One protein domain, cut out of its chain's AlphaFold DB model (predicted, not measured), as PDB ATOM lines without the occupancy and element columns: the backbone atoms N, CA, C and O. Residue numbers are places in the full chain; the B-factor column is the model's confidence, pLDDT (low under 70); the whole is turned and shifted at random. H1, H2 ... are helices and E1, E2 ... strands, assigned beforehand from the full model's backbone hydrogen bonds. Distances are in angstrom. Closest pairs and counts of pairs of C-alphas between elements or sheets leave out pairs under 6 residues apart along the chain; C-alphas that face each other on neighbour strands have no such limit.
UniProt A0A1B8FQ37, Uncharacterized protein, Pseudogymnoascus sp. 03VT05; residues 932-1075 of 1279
ATOM      1  N   TRP A 932      25.009  23.238  64.957       83.38
ATOM      2  CA  TRP A 932      25.070  21.775  64.917       83.38
ATOM      3  C   TRP A 932      26.516  21.310  64.712       83.38
ATOM      4  O   TRP A 932      27.142  21.601  63.699       83.38
ATOM      5  N   ILE A 933      27.068  20.599  65.695       87.12
ATOM      6  CA  ILE A 933      28.468  20.144  65.682       87.12
ATOM      7  C   ILE A 933      28.616  18.803  64.953       87.12
ATOM      8  O   ILE A 933      27.795  17.908  65.136       87.12
ATOM      9  N   ASP A 934      29.667  18.646  64.150       85.62
ATOM     10  CA  ASP A 934      29.937  17.430  63.369       85.62
ATOM     11  C   ASP A 934      30.170  16.199  64.275       85.62
ATOM     12  O   ASP A 934      30.992  16.279  65.199       85.62
ATOM     13  N   PRO A 935      29.522  15.041  64.017       87.56
ATOM     14  CA  PRO A 935      29.826  13.759  64.662       87.56
ATOM     15  C   PRO A 935      31.318  13.402  64.762       87.56
ATOM     16  O   PRO A 935      31.720  12.759  65.733       87.56
ATOM     17  N   ALA A 936      32.155  13.858  63.823       83.19
ATOM     18  CA  ALA A 936      33.608  13.692  63.834       83.19
ATOM     19  C   ALA A 936      34.292  14.253  65.096       83.19
ATOM     20  O   ALA A 936      35.389  13.805  65.440       83.19
ATOM     21  N   ILE A 937      33.650  15.168  65.839       87.00
ATOM     22  CA  ILE A 937      34.171  15.685  67.114       87.00
ATOM     23  C   ILE A 937      34.431  14.573  68.148       87.00
ATOM     24  O   ILE A 937      35.291  14.721  69.016       87.00
ATOM     25  N   TRP A 938      33.730  13.439  68.040       88.44
ATOM     26  CA  TRP A 938      33.897  12.288  68.930       88.44
ATOM     27  C   TRP A 938      35.175  11.479  68.689       88.44
ATOM     28  O   TRP A 938      35.680  10.860  69.628       88.44
ATOM     29  N   GLU A 939      35.733  11.537  67.479       83.19
ATOM     30  CA  GLU A 939      36.984  10.862  67.100       83.19
ATOM     31  C   GLU A 939      38.224  11.758  67.301       83.19
ATOM     32  O   GLU A 939      39.358  11.336  67.065       83.19
ATOM     33  N   MET A 940      38.042  13.002  67.760       83.38
ATOM     34  CA  MET A 940      39.143  13.938  67.989       83.38
ATOM     35  C   MET A 940      39.947  13.611  69.256       83.38
ATOM     36  O   MET A 940      39.405  13.450  70.351       83.38
ATOM     37  N   ASP A 941      41.279  13.663  69.142       82.38
ATOM     38  CA  ASP A 941      42.208  13.574  70.283       82.38
ATOM     39  C   ASP A 941      41.935  14.641  71.360       82.38
ATOM     40  O   ASP A 941      42.196  14.414  72.547       82.38
ATOM     41  N   GLN A 942      41.398  15.796  70.951       84.19
ATOM     42  CA  GLN A 942      40.837  16.846  71.801       84.19
ATOM     43  C   GLN A 942      39.516  17.336  71.173       84.19
ATOM     44  O   GLN A 942      39.576  18.142  70.248       84.19
ATOM     45  N   PRO A 943      38.342  16.866  71.640       87.81
ATOM     46  CA  PRO A 943      37.033  17.293  71.139       87.81
ATOM     47  C   PRO A 943      36.831  18.804  71.317       87.81
ATOM     48  O   PRO A 943      36.572  19.273  72.428       87.81
ATOM     49  N   GLN A 944      36.993  19.567  70.238       86.69
ATOM     50  CA  GLN A 944      36.940  21.031  70.226       86.69
ATOM     51  C   GLN A 944      36.043  21.537  69.098       86.69
ATOM     52  O   GLN A 944      35.988  20.928  68.034       86.69
ATOM     53  N   PHE A 945      35.365  22.659  69.336       83.56
ATOM     54  CA  PHE A 945      34.600  23.377  68.318       83.56
ATOM     55  C   PHE A 945      34.645  24.884  68.560       83.56
ATOM     56  O   PHE A 945      34.732  25.337  69.705       83.56
ATOM     57  N   THR A 946      34.547  25.670  67.492       74.88
ATOM     58  CA  THR A 946      34.395  27.124  67.594       74.88
ATOM     59  C   THR A 946      32.943  27.546  67.814       74.88
ATOM     60  O   THR A 946      32.025  26.974  67.234       74.88
ATOM     61  N   CYS A 947      32.727  28.569  68.645       68.06
ATOM     62  CA  CYS A 947      31.567  29.462  68.557       68.06
ATOM     63  C   CYS A 947      31.897  30.810  69.224       68.06
ATOM     64  O   CYS A 947      32.874  30.917  69.969       68.06
ATOM     65  N   SER A 948      31.060  31.824  68.999       63.50
ATOM     66  CA  SER A 948      31.154  33.125  69.672       63.50
ATOM     67  C   SER A 948      30.013  33.272  70.692       63.50
ATOM     68  O   SER A 948      28.850  33.234  70.289       63.50
ATOM     69  N   PRO A 949      30.282  33.355  72.010       62.22
ATOM     70  CA  PRO A 949      29.229  33.342  73.024       62.22
ATOM     71  C   PRO A 949      28.549  34.720  73.203       62.22
ATOM     72  O   PRO A 949      29.244  35.734  73.315       62.22
ATOM     73  N   PRO A 950      27.211  34.784  73.359       62.41
ATOM     74  CA  PRO A 950      26.311  33.663  73.629       62.41
ATOM     75  C   PRO A 950      25.964  32.840  72.380       62.41
ATOM     76  O   PRO A 950      25.541  33.388  71.374       62.41
ATOM     77  N   CYS A 951      26.085  31.513  72.470       67.25
ATOM     78  CA  CYS A 951      25.747  30.604  71.371       67.25
ATOM     79  C   CYS A 951      24.933  29.410  71.890       67.25
ATOM     80  O   CYS A 951      25.179  28.926  73.000       67.25
ATOM     81  N   ASN A 952      23.969  28.932  71.101       78.00
ATOM     82  CA  ASN A 952      23.289  27.661  71.352       78.00
ATOM     83  C   ASN A 952      23.941  26.583  70.490       78.00
ATOM     84  O   ASN A 952      24.163  26.793  69.301       78.00
ATOM     85  N   VAL A 953      24.233  25.431  71.083       82.12
ATOM     86  CA  VAL A 953      24.979  24.354  70.431       82.12
ATOM     87  C   VAL A 953      24.187  23.056  70.515       82.12
ATOM     88  O   VAL A 953      23.728  22.673  71.598       82.12
ATOM     89  N   LYS A 954      24.058  22.363  69.383       88.06
ATOM     90  CA  LYS A 954      23.585  20.981  69.308       88.06
ATOM     91  C   LYS A 954      24.801  20.063  69.181       88.06
ATOM     92  O   LYS A 954      25.692  20.302  68.368       88.06
ATOM     93  N   ILE A 955      24.859  19.048  70.040       90.25
ATOM     94  CA  ILE A 955      25.985  18.115  70.127       90.25
ATOM     95  C   ILE A 955      25.550  16.762  69.539       90.25
ATOM     96  O   ILE A 955      24.490  16.263  69.931       90.25
ATOM     97  N   PRO A 956      26.345  16.156  68.638       90.50
ATOM     98  CA  PRO A 956      25.966  14.945  67.917       90.50
ATOM     99  C   PRO A 956      25.794  13.740  68.853       90.50
ATOM    100  O   PRO A 956      26.577  13.599  69.800       90.50
ATOM    101  N   PRO A 957      24.813  12.846  68.605       90.50
ATOM    102  CA  PRO A 957      24.556  11.680  69.438       90.50
ATOM    103  C   PRO A 957      25.793  10.815  69.683       90.50
ATOM    104  O   PRO A 957      26.608  10.584  68.791       90.50
ATOM    105  N   TRP A 958      25.919  10.287  70.900       89.75
ATOM    106  CA  TRP A 958      26.989   9.346  71.226       89.75
ATOM    107  C   TRP A 958      26.565   7.909  70.913       89.75
ATOM    108  O   TRP A 958      25.618   7.394  71.505       89.75
ATOM    109  N   THR A 959      27.291   7.241  70.018       88.94
ATOM    110  CA  THR A 959      27.005   5.863  69.568       88.94
ATOM    111  C   THR A 959      27.842   4.795  70.288       88.94
ATOM    112  O   THR A 959      27.548   3.603  70.226       88.94
ATOM    113  N   GLY A 960      28.879   5.199  71.032       86.19
ATOM    114  CA  GLY A 960      29.827   4.291  71.693       86.19
ATOM    115  C   GLY A 960      29.296   3.548  72.931       86.19
ATOM    116  O   GLY A 960      30.044   2.785  73.545       86.19
ATOM    117  N   ALA A 961      28.037   3.758  73.324       86.56
ATOM    118  CA  ALA A 961      27.387   3.129  74.475       86.56
ATOM    119  C   ALA A 961      25.994   2.611  74.098       86.56
ATOM    120  O   ALA A 961      25.281   3.250  73.333       86.56
ATOM    121  N   THR A 962      25.561   1.491  74.678       85.69
ATOM    122  CA  THR A 962      24.249   0.886  74.389       85.69
ATOM    123  C   THR A 962      23.518   0.455  75.661       85.69
ATOM    124  O   THR A 962      24.140   0.022  76.635       85.69
ATOM    125  N   SER A 963      22.188   0.575  75.649       83.25
ATOM    126  CA  SER A 963      21.292   0.150  76.739       83.25
ATOM    127  C   SER A 963      20.055  -0.542  76.191       83.25
ATOM    128  O   SER A 963      19.531  -0.141  75.157       83.25
ATOM    129  N   THR A 964      19.529  -1.518  76.926       81.88
ATOM    130  CA  THR A 964      18.272  -2.195  76.585       81.88
ATOM    131  C   THR A 964      17.161  -1.791  77.553       81.88
ATOM    132  O   THR A 964      17.347  -1.817  78.769       81.88
ATOM    133  N   VAL A 965      15.998  -1.431  77.009       84.31
ATOM    134  CA  VAL A 965      14.811  -0.972  77.735       84.31
ATOM    135  C   VAL A 965      13.618  -1.856  77.370       84.31
ATOM    136  O   VAL A 965      13.276  -2.002  76.200       84.31
ATOM    137  N   ASN A 966      12.942  -2.430  78.365       83.88
ATOM    138  CA  ASN A 966      11.739  -3.234  78.128       83.88
ATOM    139  C   ASN A 966      10.581  -2.355  77.638       83.88
ATOM    140  O   ASN A 966      10.174  -1.436  78.346       83.88
ATOM    141  N   TYR A 967      10.038  -2.662  76.457       82.69
ATOM    142  CA  TYR A 967       8.870  -1.969  75.920       82.69
ATOM    143  C   TYR A 967       7.616  -2.325  76.757       82.69
ATOM    144  O   TYR A 967       7.380  -3.515  76.997       82.69
ATOM    145  N   PRO A 968       6.817  -1.351  77.231       83.44
ATOM    146  CA  PRO A 968       5.631  -1.605  78.048       83.44
ATOM    147  C   PRO A 968       4.553  -2.410  77.317       83.44
ATOM    148  O   PRO A 968       4.375  -2.288  76.108       83.44
ATOM    149  N   LEU A 969       3.770  -3.193  78.062       81.38
ATOM    150  CA  LEU A 969       2.618  -3.901  77.504       81.38
ATOM    151  C   LEU A 969       1.536  -2.897  77.075       81.38
ATOM    152  O   LEU A 969       0.853  -2.309  77.913       81.38
ATOM    153  N   LEU A 970       1.376  -2.723  75.766       79.81
ATOM    154  CA  LEU A 970       0.324  -1.910  75.162       79.81
ATOM    155  C   LEU A 970      -0.995  -2.677  75.214       79.81
ATOM    156  O   LEU A 970      -1.071  -3.783  74.693       79.81
ATOM    157  N   THR A 971      -2.048  -2.100  75.793       78.81
ATOM    158  CA  THR A 971      -3.406  -2.660  75.696       78.81
ATOM    159  C   THR A 971      -4.250  -1.755  74.815       78.81
ATOM    160  O   THR A 971      -4.513  -0.613  75.180       78.81
ATOM    161  N   VAL A 972      -4.654  -2.271  73.658       72.50
ATOM    162  CA  VAL A 972      -5.536  -1.593  72.700       72.50
ATOM    163  C   VAL A 972      -6.958  -2.113  72.864       72.50
ATOM    164  O   VAL A 972      -7.167  -3.265  73.251       72.50
ATOM    165  N   SER A 973      -7.955  -1.264  72.632       71.00
ATOM    166  CA  SER A 973      -9.369  -1.645  72.682       71.00
ATOM    167  C   SER A 973     -10.173  -0.855  71.662       71.00
ATOM    168  O   SER A 973     -10.028   0.362  71.595       71.00
ATOM    169  N   ASP A 974     -11.030  -1.550  70.920       62.66
ATOM    170  CA  ASP A 974     -12.002  -0.966  69.994       62.66
ATOM    171  C   ASP A 974     -13.348  -1.689  70.163       62.66
ATOM    172  O   ASP A 974     -13.412  -2.922  70.191       62.66
ATOM    173  N   GLY A 975     -14.424  -0.922  70.339       67.62
ATOM    174  CA  GLY A 975     -15.775  -1.418  70.600       67.62
ATOM    175  C   GLY A 975     -15.861  -2.420  71.763       67.62
ATOM    176  O   GLY A 975     -15.925  -2.044  72.932       67.62
ATOM    177  N   THR A 976     -15.927  -3.712  71.428       63.03
ATOM    178  CA  THR A 976     -16.018  -4.842  72.374       63.03
ATOM    179  C   THR A 976     -14.786  -5.754  72.363       63.03
ATOM    180  O   THR A 976     -14.774  -6.780  73.048       63.03
ATOM    181  N   TRP A 977     -13.751  -5.402  71.597       58.94
ATOM    182  CA  TRP A 977     -12.496  -6.137  71.482       58.94
ATOM    183  C   TRP A 977     -11.383  -5.432  72.264       58.94
ATOM    184  O   TRP A 977     -11.230  -4.215  72.197       58.94
ATOM    185  N   THR A 978     -10.575  -6.216  72.974       74.69
ATOM    186  CA  THR A 978      -9.379  -5.761  73.691       74.69
ATOM    187  C   THR A 978      -8.250  -6.744  73.420       74.69
ATOM    188  O   THR A 978      -8.458  -7.957  73.490       74.69
ATOM    189  N   SER A 979      -7.050  -6.237  73.143       72.38
ATOM    190  CA  SER A 979      -5.859  -7.055  72.905       72.38
ATOM    191  C   SER A 979      -4.605  -6.398  73.477       72.38
ATOM    192  O   SER A 979      -4.555  -5.182  73.671       72.38
ATOM    193  N   THR A 980      -3.580  -7.205  73.751       80.94
ATOM    194  CA  THR A 980      -2.299  -6.740  74.290       80.94
ATOM    195  C   THR A 980      -1.199  -6.902  73.246       80.94
ATOM    196  O   THR A 980      -0.848  -8.018  72.868       80.94
ATOM    197  N   ILE A 981      -0.637  -5.781  72.799       77.94
ATOM    198  CA  ILE A 981       0.499  -5.728  71.880       77.94
ATOM    199  C   ILE A 981       1.792  -5.857  72.697       77.94
ATOM    200  O   ILE A 981       2.037  -5.100  73.639       77.94
ATOM    201  N   THR A 982       2.640  -6.811  72.314       78.19
ATOM    202  CA  THR A 982       3.942  -7.061  72.949       78.19
ATOM    203  C   THR A 982       5.078  -6.760  71.974       78.19
ATOM    204  O   THR A 982       5.325  -7.534  71.047       78.19
ATOM    205  N   LYS A 983       5.798  -5.657  72.189       77.81
ATOM    206  CA  LYS A 983       7.067  -5.373  71.502       77.81
ATOM    207  C   LYS A 983       8.230  -6.061  72.221       77.81
ATOM    208  O   LYS A 983       8.189  -6.275  73.432       77.81
ATOM    209  N   ALA A 984       9.280  -6.390  71.473       78.06
ATOM    210  CA  ALA A 984      10.564  -6.756  72.065       78.06
ATOM    211  C   ALA A 984      11.173  -5.546  72.809       78.06
ATOM    212  O   ALA A 984      10.859  -4.405  72.456       78.06
ATOM    213  N   PRO A 985      12.038  -5.757  73.818       80.38
ATOM    214  CA  PRO A 985      12.807  -4.670  74.415       80.38
ATOM    215  C   PRO A 985      13.579  -3.863  73.358       80.38
ATOM    216  O   PRO A 985      14.235  -4.433  72.487       80.38
ATOM    217  N   LEU A 986      13.504  -2.536  73.462       80.06
ATOM    218  CA  LEU A 986      14.243  -1.594  72.625       80.06
ATOM    219  C   LEU A 986      15.719  -1.595  73.017       80.06
ATOM    220  O   LEU A 986      16.041  -1.647  74.205       80.06
ATOM    221  N   THR A 987      16.607  -1.440  72.041       83.69
ATOM    222  CA  THR A 987      18.024  -1.155  72.292       83.69
ATOM    223  C   THR A 987      18.325   0.267  71.844       83.69
ATOM    224  O   THR A 987      18.183   0.593  70.672       83.69
ATOM    225  N   ILE A 988      18.744   1.103  72.790       83.88
ATOM    226  CA  ILE A 988      19.271   2.444  72.544       83.88
ATOM    227  C   ILE A 988      20.690   2.270  72.000       83.88
ATOM    228  O   ILE A 988      21.568   1.791  72.725       83.88
ATOM    229  N   THR A 989      20.890   2.628  70.733       82.62
ATOM    230  CA  THR A 989      22.193   2.629  70.043       82.62
ATOM    231  C   THR A 989      22.808   4.016  69.906       82.62
ATOM    232  O   THR A 989      24.008   4.121  69.686       82.62
ATOM    233  N   GLU A 990      22.006   5.069  70.062       86.50
ATOM    234  CA  GLU A 990      22.427   6.463  69.932       86.50
ATOM    235  C   GLU A 990      21.915   7.266  71.127       86.50
ATOM    236  O   GLU A 990      20.743   7.175  71.502       86.50
ATOM    237  N   TRP A 991      22.798   8.048  71.741       87.38
ATOM    238  CA  TRP A 991      22.491   8.860  72.913       87.38
ATOM    239  C   TRP A 991      22.465  10.337  72.538       87.38
ATOM    240  O   TRP A 991      23.505  10.991  72.487       87.38
ATOM    241  N   VAL A 992      21.262  10.835  72.262       87.44
ATOM    242  CA  VAL A 992      20.973  12.225  71.882       87.44
ATOM    243  C   VAL A 992      21.238  13.187  73.050       87.44
ATOM    244  O   VAL A 992      20.982  12.856  74.213       87.44
ATOM    245  N   PHE A 993      21.715  14.397  72.748       88.94
ATOM    246  CA  PHE A 993      22.036  15.436  73.731       88.94
ATOM    247  C   PHE A 993      21.088  16.635  73.659       88.94
ATOM    248  O   PHE A 993      20.627  17.034  72.593       88.94
ATOM    249  N   GLY A 994      20.804  17.233  74.817       84.69
ATOM    250  CA  GLY A 994      20.059  18.487  74.885       84.69
ATOM    251  C   GLY A 994      20.885  19.670  74.374       84.69
ATOM    252  O   GLY A 994      22.112  19.658  74.452       84.69
ATOM    253  N   VAL A 995      20.196  20.712  73.900       83.12
ATOM    254  CA  VAL A 995      20.810  21.990  73.500       83.12
ATOM    255  C   VAL A 995      21.621  22.586  74.655       83.12
ATOM    256  O   VAL A 995      21.141  22.653  75.791       83.12
ATOM    257  N   VAL A 996      22.833  23.056  74.355       83.88
ATOM    258  CA  VAL A 996      23.737  23.711  75.310       83.88
ATOM    259  C   VAL A 996      23.861  25.194  74.966       83.88
ATOM    260  O   VAL A 996      24.410  25.545  73.926       83.88
ATOM    261  N   THR A 997      23.385  26.076  75.848       80.44
ATOM    262  CA  THR A 997      23.598  27.529  75.726       80.44
ATOM    263  C   THR A 997      24.887  27.925  76.447       80.44
ATOM    264  O   THR A 997      24.937  27.920  77.683       80.44
ATOM    265  N   LEU A 998      25.917  28.289  75.682       78.25
ATOM    266  CA  LEU A 998      27.197  28.791  76.184       78.25
ATOM    267  C   LEU A 998      27.157  30.310  76.386       78.25
ATOM    268  O   LEU A 998      26.567  31.035  75.590       78.25
ATOM    269  N   THR A 999      27.813  30.801  77.439       72.25
ATOM    270  CA  THR A 999      27.853  32.229  77.804       72.25
ATOM    271  C   THR A 999      29.194  32.629  78.427       72.25
ATOM    272  O   THR A 999      29.854  31.799  79.052       72.25
ATOM    273  N   HIS A1000      29.581  33.904  78.292       59.53
ATOM    274  CA  HIS A1000      30.768  34.469  78.949       59.53
ATOM    275  C   HIS A1000      30.677  34.375  80.491       59.53
ATOM    276  O   HIS A1000      31.565  33.822  81.139       59.53
ATOM    277  N   ASP A1001      29.574  34.852  81.080       58.78
ATOM    278  CA  ASP A1001      29.422  35.029  82.533       58.78
ATOM    279  C   ASP A1001      28.730  33.829  83.214       58.78
ATOM    280  O   ASP A1001      27.593  33.917  83.684       58.78
ATOM    281  N   GLY A1002      29.412  32.681  83.272       56.81
ATOM    282  CA  GLY A1002      28.854  31.374  83.671       56.81
ATOM    283  C   GLY A1002      28.381  31.180  85.130       56.81
ATOM    284  O   GLY A1002      28.546  30.086  85.662       56.81
ATOM    285  N   THR A1003      27.825  32.190  85.820       47.31
ATOM    286  CA  THR A1003      27.496  32.119  87.269       47.31
ATOM    287  C   THR A1003      26.179  32.789  87.719       47.31
ATOM    288  O   THR A1003      26.165  33.566  88.673       47.31
ATOM    289  N   ILE A1004      25.018  32.412  87.154       39.75
ATOM    290  CA  ILE A1004      23.712  32.594  87.843       39.75
ATOM    291  C   ILE A1004      22.867  31.304  87.813       39.75
ATOM    292  O   ILE A1004      22.342  30.894  86.780       39.75
ATOM    293  N   ASN A1005      22.670  30.704  88.994       45.22
ATOM    294  CA  ASN A1005      22.040  29.393  89.234       45.22
ATOM    295  C   ASN A1005      20.504  29.329  89.012       45.22
ATOM    296  O   ASN A1005      19.785  28.894  89.914       45.22
ATOM    297  N   LYS A1006      19.958  29.771  87.865       41.53
ATOM    298  CA  LYS A1006      18.497  29.682  87.603       41.53
ATOM    299  C   LYS A1006      18.017  29.262  86.207       41.53
ATOM    300  O   LYS A1006      16.814  29.106  86.046       41.53
ATOM    301  N   ASN A1007      18.894  29.014  85.235       43.28
ATOM    302  CA  ASN A1007      18.541  28.350  83.968       43.28
ATOM    303  C   ASN A1007      19.733  27.525  83.451       43.28
ATOM    304  O   ASN A1007      20.844  27.704  83.946       43.28
ATOM    305  N   LYS A1008      19.511  26.627  82.476       50.12
ATOM    306  CA  LYS A1008      20.508  25.683  81.912       50.12
ATOM    307  C   LYS A1008      21.608  26.362  81.057       50.12
ATOM    308  O   LYS A1008      21.828  25.978  79.914       50.12
ATOM    309  N   ARG A1009      22.265  27.403  81.573       54.91
ATOM    310  CA  ARG A1009      23.355  28.121  80.891       54.91
ATOM    311  C   ARG A1009      24.706  27.633  81.400       54.91
ATOM    312  O   ARG A1009      24.887  27.469  82.604       54.91
ATOM    313  N   GLN A1010      25.631  27.416  80.477       64.06
ATOM    314  CA  GLN A1010      26.978  26.913  80.724       64.06
ATOM    315  C   GLN A1010      27.990  28.057  80.520       64.06
ATOM    316  O   GLN A1010      27.791  28.934  79.671       64.06
ATOM    317  N   GLY A1011      29.064  28.073  81.313       67.44
ATOM    318  CA  GLY A1011      30.222  28.928  81.047       67.44
ATOM    319  C   GLY A1011      30.972  28.483  79.787       67.44
ATOM    320  O   GLY A1011      30.804  27.354  79.322       67.44
ATOM    321  N   PHE A1012      31.809  29.359  79.235       78.31
ATOM    322  CA  PHE A1012      32.616  29.075  78.044       78.31
ATOM    323  C   PHE A1012      33.861  28.220  78.367       78.31
ATOM    324  O   PHE A1012      35.006  28.631  78.193       78.31
ATOM    325  N   GLU A1013      33.626  27.025  78.900       82.06
ATOM    326  CA  GLU A1013      34.637  26.082  79.386       82.06
ATOM    327  C   GLU A1013      34.280  24.636  78.999       82.06
ATOM    328  O   GLU A1013      33.160  24.355  78.576       82.06
ATOM    329  N   GLY A1014      35.239  23.711  79.108       83.38
ATOM    330  CA  GLY A1014      35.062  22.319  78.688       83.38
ATOM    331  C   GLY A1014      33.977  21.578  79.472       83.38
ATOM    332  O   GLY A1014      34.038  21.492  80.699       83.38
ATOM    333  N   PHE A1015      32.998  21.005  78.767       87.56
ATOM    334  CA  PHE A1015      31.774  20.467  79.358       87.56
ATOM    335  C   PHE A1015      31.433  19.034  78.929       87.56
ATOM    336  O   PHE A1015      31.815  18.542  77.867       87.56
ATOM    337  N   TRP A1016      30.661  18.355  79.775       86.94
ATOM    338  CA  TRP A1016      30.023  17.083  79.444       86.94
ATOM    339  C   TRP A1016      28.583  17.367  79.006       86.94
ATOM    340  O   TRP A1016      27.823  17.891  79.823       86.94
ATOM    341  N   PRO A1017      28.190  17.063  77.756       86.81
ATOM    342  CA  PRO A1017      26.839  17.340  77.287       86.81
ATOM    343  C   PRO A1017      25.813  16.494  78.053       86.81
ATOM    344  O   PRO A1017      26.071  15.350  78.439       86.81
ATOM    345  N   VAL A1018      24.642  17.081  78.300       86.44
ATOM    346  CA  VAL A1018      23.566  16.452  79.076       86.44
ATOM    347  C   VAL A1018      22.652  15.678  78.135       86.44
ATOM    348  O   VAL A1018      22.190  16.221  77.132       86.44
ATOM    349  N   LEU A1019      22.381  14.414  78.461       86.38
ATOM    350  CA  LEU A1019      21.503  13.551  77.670       86.38
ATOM    351  C   LEU A1019      20.088  14.135  77.565       86.38
ATOM    352  O   LEU A1019      19.511  14.578  78.563       86.38
ATOM    353  N   ALA A1020      19.534  14.133  76.355       83.38
ATOM    354  CA  ALA A1020      18.184  14.607  76.093       83.38
ATOM    355  C   ALA A1020      17.136  13.664  76.706       83.38
ATOM    356  O   ALA A1020      17.290  12.443  76.720       83.38
ATOM    357  N   THR A1021      16.046  14.240  77.215       81.19
ATOM    358  CA  THR A1021      14.961  13.506  77.877       81.19
ATOM    359  C   THR A1021      13.684  13.592  77.049       81.19
ATOM    360  O   THR A1021      13.040  14.640  77.037       81.19
ATOM    361  N   THR A1022      13.279  12.494  76.414       72.94
ATOM    362  CA  THR A1022      11.924  12.353  75.859       72.94
ATOM    363  C   THR A1022      10.988  11.721  76.898       72.94
ATOM    364  O   THR A1022      11.425  10.829  77.629       72.94
ATOM    365  N   PRO A1023       9.715  12.148  77.009       70.06
ATOM    366  CA  PRO A1023       8.696  11.405  77.746       70.06
ATOM    367  C   PRO A1023       8.079  10.273  76.904       70.06
ATOM    368  O   PRO A1023       7.450   9.378  77.467       70.06
ATOM    369  N   TYR A1024       8.239  10.318  75.577       74.50
ATOM    370  CA  TYR A1024       7.522   9.487  74.611       74.50
ATOM    371  C   TYR A1024       8.254   8.178  74.298       74.50
ATOM    372  O   TYR A1024       9.481   8.131  74.238       74.50
ATOM    373  N   TRP A1025       7.486   7.123  74.035       78.38
ATOM    374  CA  TRP A1025       7.987   5.865  73.476       78.38
ATOM    375  C   TRP A1025       7.818   5.852  71.953       78.38
ATOM    376  O   TRP A1025       6.819   6.392  71.477       78.38
ATOM    377  N   PRO A1026       8.699   5.170  71.195       76.88
ATOM    378  CA  PRO A1026       8.477   4.915  69.774       76.88
ATOM    379  C   PRO A1026       7.130   4.227  69.547       76.88
ATOM    380  O   PRO A1026       6.816   3.229  70.210       76.88
ATOM    381  N   ALA A1027       6.325   4.776  68.643       72.00
ATOM    382  CA  ALA A1027       4.965   4.314  68.416       72.00
ATOM    383  C   ALA A1027       4.913   2.993  67.627       72.00
ATOM    384  O   ALA A1027       5.768   2.692  66.794       72.00
ATOM    385  N   VAL A1028       3.877   2.195  67.884       68.88
ATOM    386  CA  VAL A1028       3.607   0.923  67.211       68.88
ATOM    387  C   VAL A1028       2.362   1.060  66.348       68.88
ATOM    388  O   VAL A1028       1.296   1.446  66.830       68.88
ATOM    389  N   VAL A1029       2.498   0.696  65.076       70.00
ATOM    390  CA  VAL A1029       1.377   0.554  64.142       70.00
ATOM    391  C   VAL A1029       0.781  -0.847  64.284       70.00
ATOM    392  O   VAL A1029       1.515  -1.836  64.337       70.00
ATOM    393  N   TYR A1030      -0.545  -0.947  64.332       68.75
ATOM    394  CA  TYR A1030      -1.284  -2.208  64.320       68.75
ATOM    395  C   TYR A1030      -2.520  -2.102  63.421       68.75
ATOM    396  O   TYR A1030      -3.132  -1.046  63.310       68.75
ATOM    397  N   THR A1031      -2.902  -3.204  62.780       63.69
ATOM    398  CA  THR A1031      -4.148  -3.324  62.012       63.69
ATOM    399  C   THR A1031      -5.136  -4.169  62.812       63.69
ATOM    400  O   THR A1031      -4.842  -5.314  63.160       63.69
ATOM    401  N   GLY A1032      -6.291  -3.599  63.166       56.97
ATOM    402  CA  GLY A1032      -7.241  -4.290  64.049       56.97
ATOM    403  C   GLY A1032      -8.474  -3.516  64.522       56.97
ATOM    404  O   GLY A1032      -9.219  -4.069  65.327       56.97
ATOM    405  N   GLY A1033      -8.698  -2.282  64.057       57.62
ATOM    406  CA  GLY A1033      -9.971  -1.585  64.264       57.62
ATOM    407  C   GLY A1033     -11.103  -2.173  63.413       57.62
ATOM    408  O   GLY A1033     -10.868  -2.989  62.516       57.62
ATOM    409  N   LEU A1034     -12.338  -1.735  63.671       52.00
ATOM    410  CA  LEU A1034     -13.552  -2.137  62.938       52.00
ATOM    411  C   LEU A1034     -13.523  -1.864  61.415       52.00
ATOM    412  O   LEU A1034     -14.340  -2.428  60.686       52.00
ATOM    413  N   ASP A1035     -12.597  -1.031  60.938       57.66
ATOM    414  CA  ASP A1035     -12.353  -0.695  59.528       57.66
ATOM    415  C   ASP A1035     -11.215  -1.509  58.868       57.66
ATOM    416  O   ASP A1035     -11.115  -1.558  57.642       57.66
ATOM    417  N   GLY A1036     -10.369  -2.173  59.666       57.81
ATOM    418  CA  GLY A1036      -9.176  -2.892  59.220       57.81
ATOM    419  C   GLY A1036      -7.957  -2.021  58.876       57.81
ATOM    420  O   GLY A1036      -6.979  -2.562  58.354       57.81
ATOM    421  N   LEU A1037      -7.977  -0.711  59.150       57.38
ATOM    422  CA  LEU A1037      -6.910   0.216  58.749       57.38
ATOM    423  C   LEU A1037      -5.705   0.223  59.720       57.38
ATOM    424  O   LEU A1037      -5.827  -0.192  60.880       57.38
ATOM    425  N   PRO A1038      -4.508   0.666  59.272       58.12
ATOM    426  CA  PRO A1038      -3.337   0.794  60.139       58.12
ATOM    427  C   PRO A1038      -3.517   1.937  61.145       58.12
ATOM    428  O   PRO A1038      -3.645   3.096  60.765       58.12
ATOM    429  N   THR A1039      -3.495   1.611  62.435       63.59
ATOM    430  CA  THR A1039      -3.647   2.555  63.551       63.59
ATOM    431  C   THR A1039      -2.356   2.632  64.362       63.59
ATOM    432  O   THR A1039      -1.761   1.605  64.687       63.59
ATOM    433  N   THR A1040      -1.932   3.838  64.738       67.00
ATOM    434  CA  THR A1040      -0.708   4.080  65.521       67.00
ATOM    435  C   THR A1040      -1.027   4.280  67.005       67.00
ATOM    436  O   THR A1040      -1.984   4.967  67.354       67.00
ATOM    437  N   THR A1041      -0.233   3.696  67.908       71.44
ATOM    438  CA  THR A1041      -0.382   3.873  69.365       71.44
ATOM    439  C   THR A1041       0.962   3.782  70.101       71.44
ATOM    440  O   THR A1041       1.897   3.156  69.608       71.44
ATOM    441  N   ALA A1042       1.079   4.386  71.285       75.00
ATOM    442  CA  ALA A1042       2.298   4.374  72.098       75.00
ATOM    443  C   ALA A1042       1.974   4.262  73.606       75.00
ATOM    444  O   ALA A1042       0.924   4.741  74.042       75.00
ATOM    445  N   PRO A1043       2.842   3.631  74.423       78.44
ATOM    446  CA  PRO A1043       2.683   3.575  75.870       78.44
ATOM    447  C   PRO A1043       2.545   4.958  76.512       78.44
ATOM    448  O   PRO A1043       3.364   5.847  76.296       78.44
ATOM    449  N   THR A1044       1.544   5.101  77.380       71.31
ATOM    450  CA  THR A1044       1.258   6.331  78.139       71.31
ATOM    451  C   THR A1044       2.065   6.462  79.437       71.31
ATOM    452  O   THR A1044       1.936   7.453  80.155       71.31
ATOM    453  N   VAL A1045       2.904   5.472  79.761       77.56
ATOM    454  CA  VAL A1045       3.899   5.575  80.841       77.56
ATOM    455  C   VAL A1045       5.132   6.333  80.331       77.56
ATOM    456  O   VAL A1045       5.507   6.118  79.184       77.56
ATOM    457  N   PRO A1046       5.811   7.171  81.138       75.38
ATOM    458  CA  PRO A1046       7.000   7.888  80.678       75.38
ATOM    459  C   PRO A1046       8.114   6.953  80.186       75.38
ATOM    460  O   PRO A1046       8.342   5.888  80.769       75.38
ATOM    461  N   PHE A1047       8.833   7.365  79.142       81.00
ATOM    462  CA  PHE A1047      10.085   6.723  78.738       81.00
ATOM    463  C   PHE A1047      11.138   6.840  79.865       81.00
ATOM    464  O   PHE A1047      11.149   7.848  80.583       81.00
ATOM    465  N   PRO A1048      12.018   5.841  80.088       80.81
ATOM    466  CA  PRO A1048      12.960   5.883  81.202       80.81
ATOM    467  C   PRO A1048      13.958   7.030  81.066       80.81
ATOM    468  O   PRO A1048      14.573   7.220  80.017       80.81
ATOM    469  N   THR A1049      14.158   7.775  82.152       78.06
ATOM    470  CA  THR A1049      15.105   8.890  82.165       78.06
ATOM    471  C   THR A1049      16.542   8.381  81.954       78.06
ATOM    472  O   THR A1049      16.948   7.442  82.649       78.06
ATOM    473  N   PRO A1050      17.330   8.978  81.040       79.88
ATOM    474  CA  PRO A1050      18.754   8.675  80.893       79.88
ATOM    475  C   PRO A1050      19.547   8.960  82.184       79.88
ATOM    476  O   PRO A1050      19.079   9.708  83.050       79.88
ATOM    477  N   PRO A1051      20.767   8.405  82.334       76.31
ATOM    478  CA  PRO A1051      21.628   8.742  83.463       76.31
ATOM    479  C   PRO A1051      21.941  10.253  83.485       76.31
ATOM    480  O   PRO A1051      22.161  10.849  82.431       76.31
ATOM    481  N   PRO A1052      21.999  10.892  84.670       70.31
ATOM    482  CA  PRO A1052      22.099  12.352  84.789       70.31
ATOM    483  C   PRO A1052      23.464  12.930  84.381       70.31
ATOM    484  O   PRO A1052      23.626  14.148  84.342       70.31
ATOM    485  N   SER A1053      24.456  12.084  84.101       75.94
ATOM    486  CA  SER A1053      25.732  12.472  83.505       75.94
ATOM    487  C   SER A1053      26.364  11.294  82.761       75.94
ATOM    488  O   SER A1053      26.074  10.133  83.049       75.94
ATOM    489  N   ILE A1054      27.255  11.619  81.821       80.75
ATOM    490  CA  ILE A1054      28.099  10.671  81.067       80.75
ATOM    491  C   ILE A1054      29.605  10.869  81.328       80.75
ATOM    492  O   ILE A1054      30.433  10.142  80.791       80.75
ATOM    493  N   GLY A1055      29.968  11.869  82.139       78.25
ATOM    494  CA  GLY A1055      31.357  12.228  82.421       78.25
ATOM    495  C   GLY A1055      32.030  11.379  83.499       78.25
ATOM    496  O   GLY A1055      31.543  10.329  83.920       78.25
ATOM    497  N   THR A1056      33.167  11.862  84.001       70.12
ATOM    498  CA  THR A1056      33.940  11.204  85.067       70.12
ATOM    499  C   THR A1056      33.093  10.965  86.324       70.12
ATOM    500  O   THR A1056      32.763  11.910  87.038       70.12
ATOM    501  N   GLY A1057      32.773   9.698  86.609       69.81
ATOM    502  CA  GLY A1057      31.917   9.292  87.733       69.81
ATOM    503  C   GLY A1057      30.492   8.875  87.346       69.81
ATOM    504  O   GLY A1057      29.740   8.449  88.221       69.81
ATOM    505  N   ALA A1058      30.123   8.950  86.064       77.38
ATOM    506  CA  ALA A1058      28.881   8.376  85.555       77.38
ATOM    507  C   ALA A1058      28.821   6.846  85.774       77.38
ATOM    508  O   ALA A1058      29.857   6.173  85.693       77.38
ATOM    509  N   PRO A1059      27.629   6.260  86.004       76.62
ATOM    510  CA  PRO A1059      27.448   4.812  85.970       76.62
ATOM    511  C   PRO A1059      27.882   4.243  84.615       76.62
ATOM    512  O   PRO A1059      27.536   4.798  83.571       76.62
ATOM    513  N   ALA A1060      28.622   3.131  84.619       75.62
ATOM    514  CA  ALA A1060      29.020   2.462  83.383       75.62
ATOM    515  C   ALA A1060      27.775   2.019  82.582       75.62
ATOM    516  O   ALA A1060      26.818   1.527  83.193       75.62
ATOM    517  N   PRO A1061      27.762   2.176  81.245       80.62
ATOM    518  CA  PRO A1061      26.633   1.736  80.436       80.62
ATOM    519  C   PRO A1061      26.546   0.196  80.436       80.62
ATOM    520  O   PRO A1061      27.571  -0.470  80.603       80.62
ATOM    521  N   PRO A1062      25.356  -0.397  80.216       75.56
ATOM    522  CA  PRO A1062      25.181  -1.850  80.131       75.56
ATOM    523  C   PRO A1062      26.072  -2.530  79.081       75.56
ATOM    524  O   PRO A1062      26.436  -3.693  79.246       75.56
ATOM    525  N   SER A1063      26.424  -1.811  78.013       79.94
ATOM    526  CA  SER A1063      27.388  -2.226  76.994       79.94
ATOM    527  C   SER A1063      28.050  -0.994  76.353       79.94
ATOM    528  O   SER A1063      27.445   0.077  76.270       79.94
ATOM    529  N   GLY A1064      29.301  -1.128  75.901       84.50
ATOM    530  CA  GLY A1064      30.112  -0.025  75.367       84.50
ATOM    531  C   GLY A1064      30.756   0.853  76.452       84.50
ATOM    532  O   GLY A1064      31.076   0.382  77.542       84.50
ATOM    533  N   SER A1065      30.982   2.132  76.147       85.94
ATOM    534  CA  SER A1065      31.589   3.118  77.054       85.94
ATOM    535  C   SER A1065      31.120   4.540  76.745       85.94
ATOM    536  O   SER A1065      30.888   4.865  75.586       85.94
ATOM    537  N   TRP A1066      31.039   5.403  77.758       87.44
ATOM    538  CA  TRP A1066      30.841   6.849  77.579       87.44
ATOM    539  C   TRP A1066      32.083   7.541  76.971       87.44
ATOM    540  O   TRP A1066      33.163   6.936  76.973       87.44
ATOM    541  N   PRO A1067      31.973   8.793  76.470       85.56
ATOM    542  CA  PRO A1067      33.118   9.527  75.939       85.56
ATOM    543  C   PRO A1067      34.238   9.678  76.975       85.56
ATOM    544  O   PRO A1067      34.002   9.826  78.174       85.56
ATOM    545  N   LYS A1068      35.491   9.663  76.514       78.75
ATOM    546  CA  LYS A1068      36.678   9.723  77.393       78.75
ATOM    547  C   LYS A1068      37.114  11.150  77.743       78.75
ATOM    548  O   LYS A1068      38.005  11.322  78.575       78.75
ATOM    549  N   ARG A1069      36.527  12.163  77.101       85.06
ATOM    550  CA  ARG A1069      36.844  13.587  77.268       85.06
ATOM    551  C   ARG A1069      35.570  14.426  77.206       85.06
ATOM    552  O   ARG A1069      34.605  14.031  76.558       85.06
ATOM    553  N   PHE A1070      35.617  15.581  77.862       87.06
ATOM    554  CA  PHE A1070      34.648  16.656  77.684       87.06
ATOM    555  C   PHE A1070      34.792  17.293  76.294       87.06
ATOM    556  O   PHE A1070      35.855  17.197  75.675       87.06
ATOM    557  N   VAL A1071      33.740  17.970  75.837       89.38
ATOM    558  CA  VAL A1071      33.756  18.801  74.631       89.38
ATOM    559  C   VAL A1071      34.161  20.222  75.025       89.38
ATOM    560  O   VAL A1071      33.656  20.758  76.009       89.38
ATOM    561  N   GLN A1072      35.102  20.824  74.302       88.25
ATOM    562  CA  GLN A1072      35.704  22.111  74.646       88.25
ATOM    563  C   GLN A1072      35.343  23.190  73.610       88.25
ATOM    564  O   GLN A1072      35.853  23.142  72.490       88.25
ATOM    565  N   PRO A1073      34.522  24.195  73.965       84.44
ATOM    566  CA  PRO A1073      34.329  25.352  73.103       84.44
ATOM    567  C   PRO A1073      35.602  26.208  73.072       84.44
ATOM    568  O   PRO A1073      36.288  26.355  74.088       84.44
ATOM    569  N   VAL A1074      35.925  26.781  71.915       78.31
ATOM    570  CA  VAL A1074      37.055  27.703  71.730       78.31
ATOM    571  C   VAL A1074      36.616  28.947  70.956       78.31
ATOM    572  O   VAL A1074      35.765  28.873  70.075       78.31
ATOM    573  N   VAL A1075      37.198  30.106  71.274       61.53
ATOM    574  CA  VAL A1075      37.038  31.313  70.447       61.53
ATOM    575  C   VAL A1075      38.063  31.226  69.319       61.53
ATOM    576  O   VAL A1075      39.258  31.100  69.588       61.53
TER     577      VAL A1075
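This is residues 932 to 1075 of the 1279 residues of an uncharacterized protein of Pseudogymnoascus sp. 03VT05 (UniProt A0A1B8FQ37). With little regular structure, this is a loose rod: hairpins E4-E5 and E9-E10 at one end, the mixed sheet E2-E7-E8, the pair E1-E11 and H1 at the other, E3-E6 between. The printed part has 144 residues, 48 in named elements, mostly strand: H1, then E1 to E11. The radius of gyration of the C-alphas is 20.0 A; spans are 63 by 31 by 26 A.

Find C-alpha 935 at (29.826, 13.759, 64.662), where H1 (935 to 939) begins. Then read E1 (944 to 946), E2 (951 to 954), E3 (961 to 965), 13.6 A long, E4 (970 to 974), E5 (977 to 981), E6 (986 to 988), E7 (996 to 999), E8 (1009 to 1011), E9 (1028 to 1031), E10 (1038 to 1041) and E11 (1072 to 1074), ending at (37.055, 27.703, 71.730).

In H1, 0 of 1 O i to N i+4 pairs and 2 of 2 O i to N i+3 pairs are within hydrogen-bond range. Look across E2 and E7, antiparallel, for N 953 and O 996, 2.9 A; E3 and E6, antiparallel, have N 965 and O 986, 2.8 A.

The printed part has no cut. Links E8 to E9 and E10 to E11 are long. Mean pLDDT of the printed part is 75.9; 35 residues are under 70, among them 1000 to 1011.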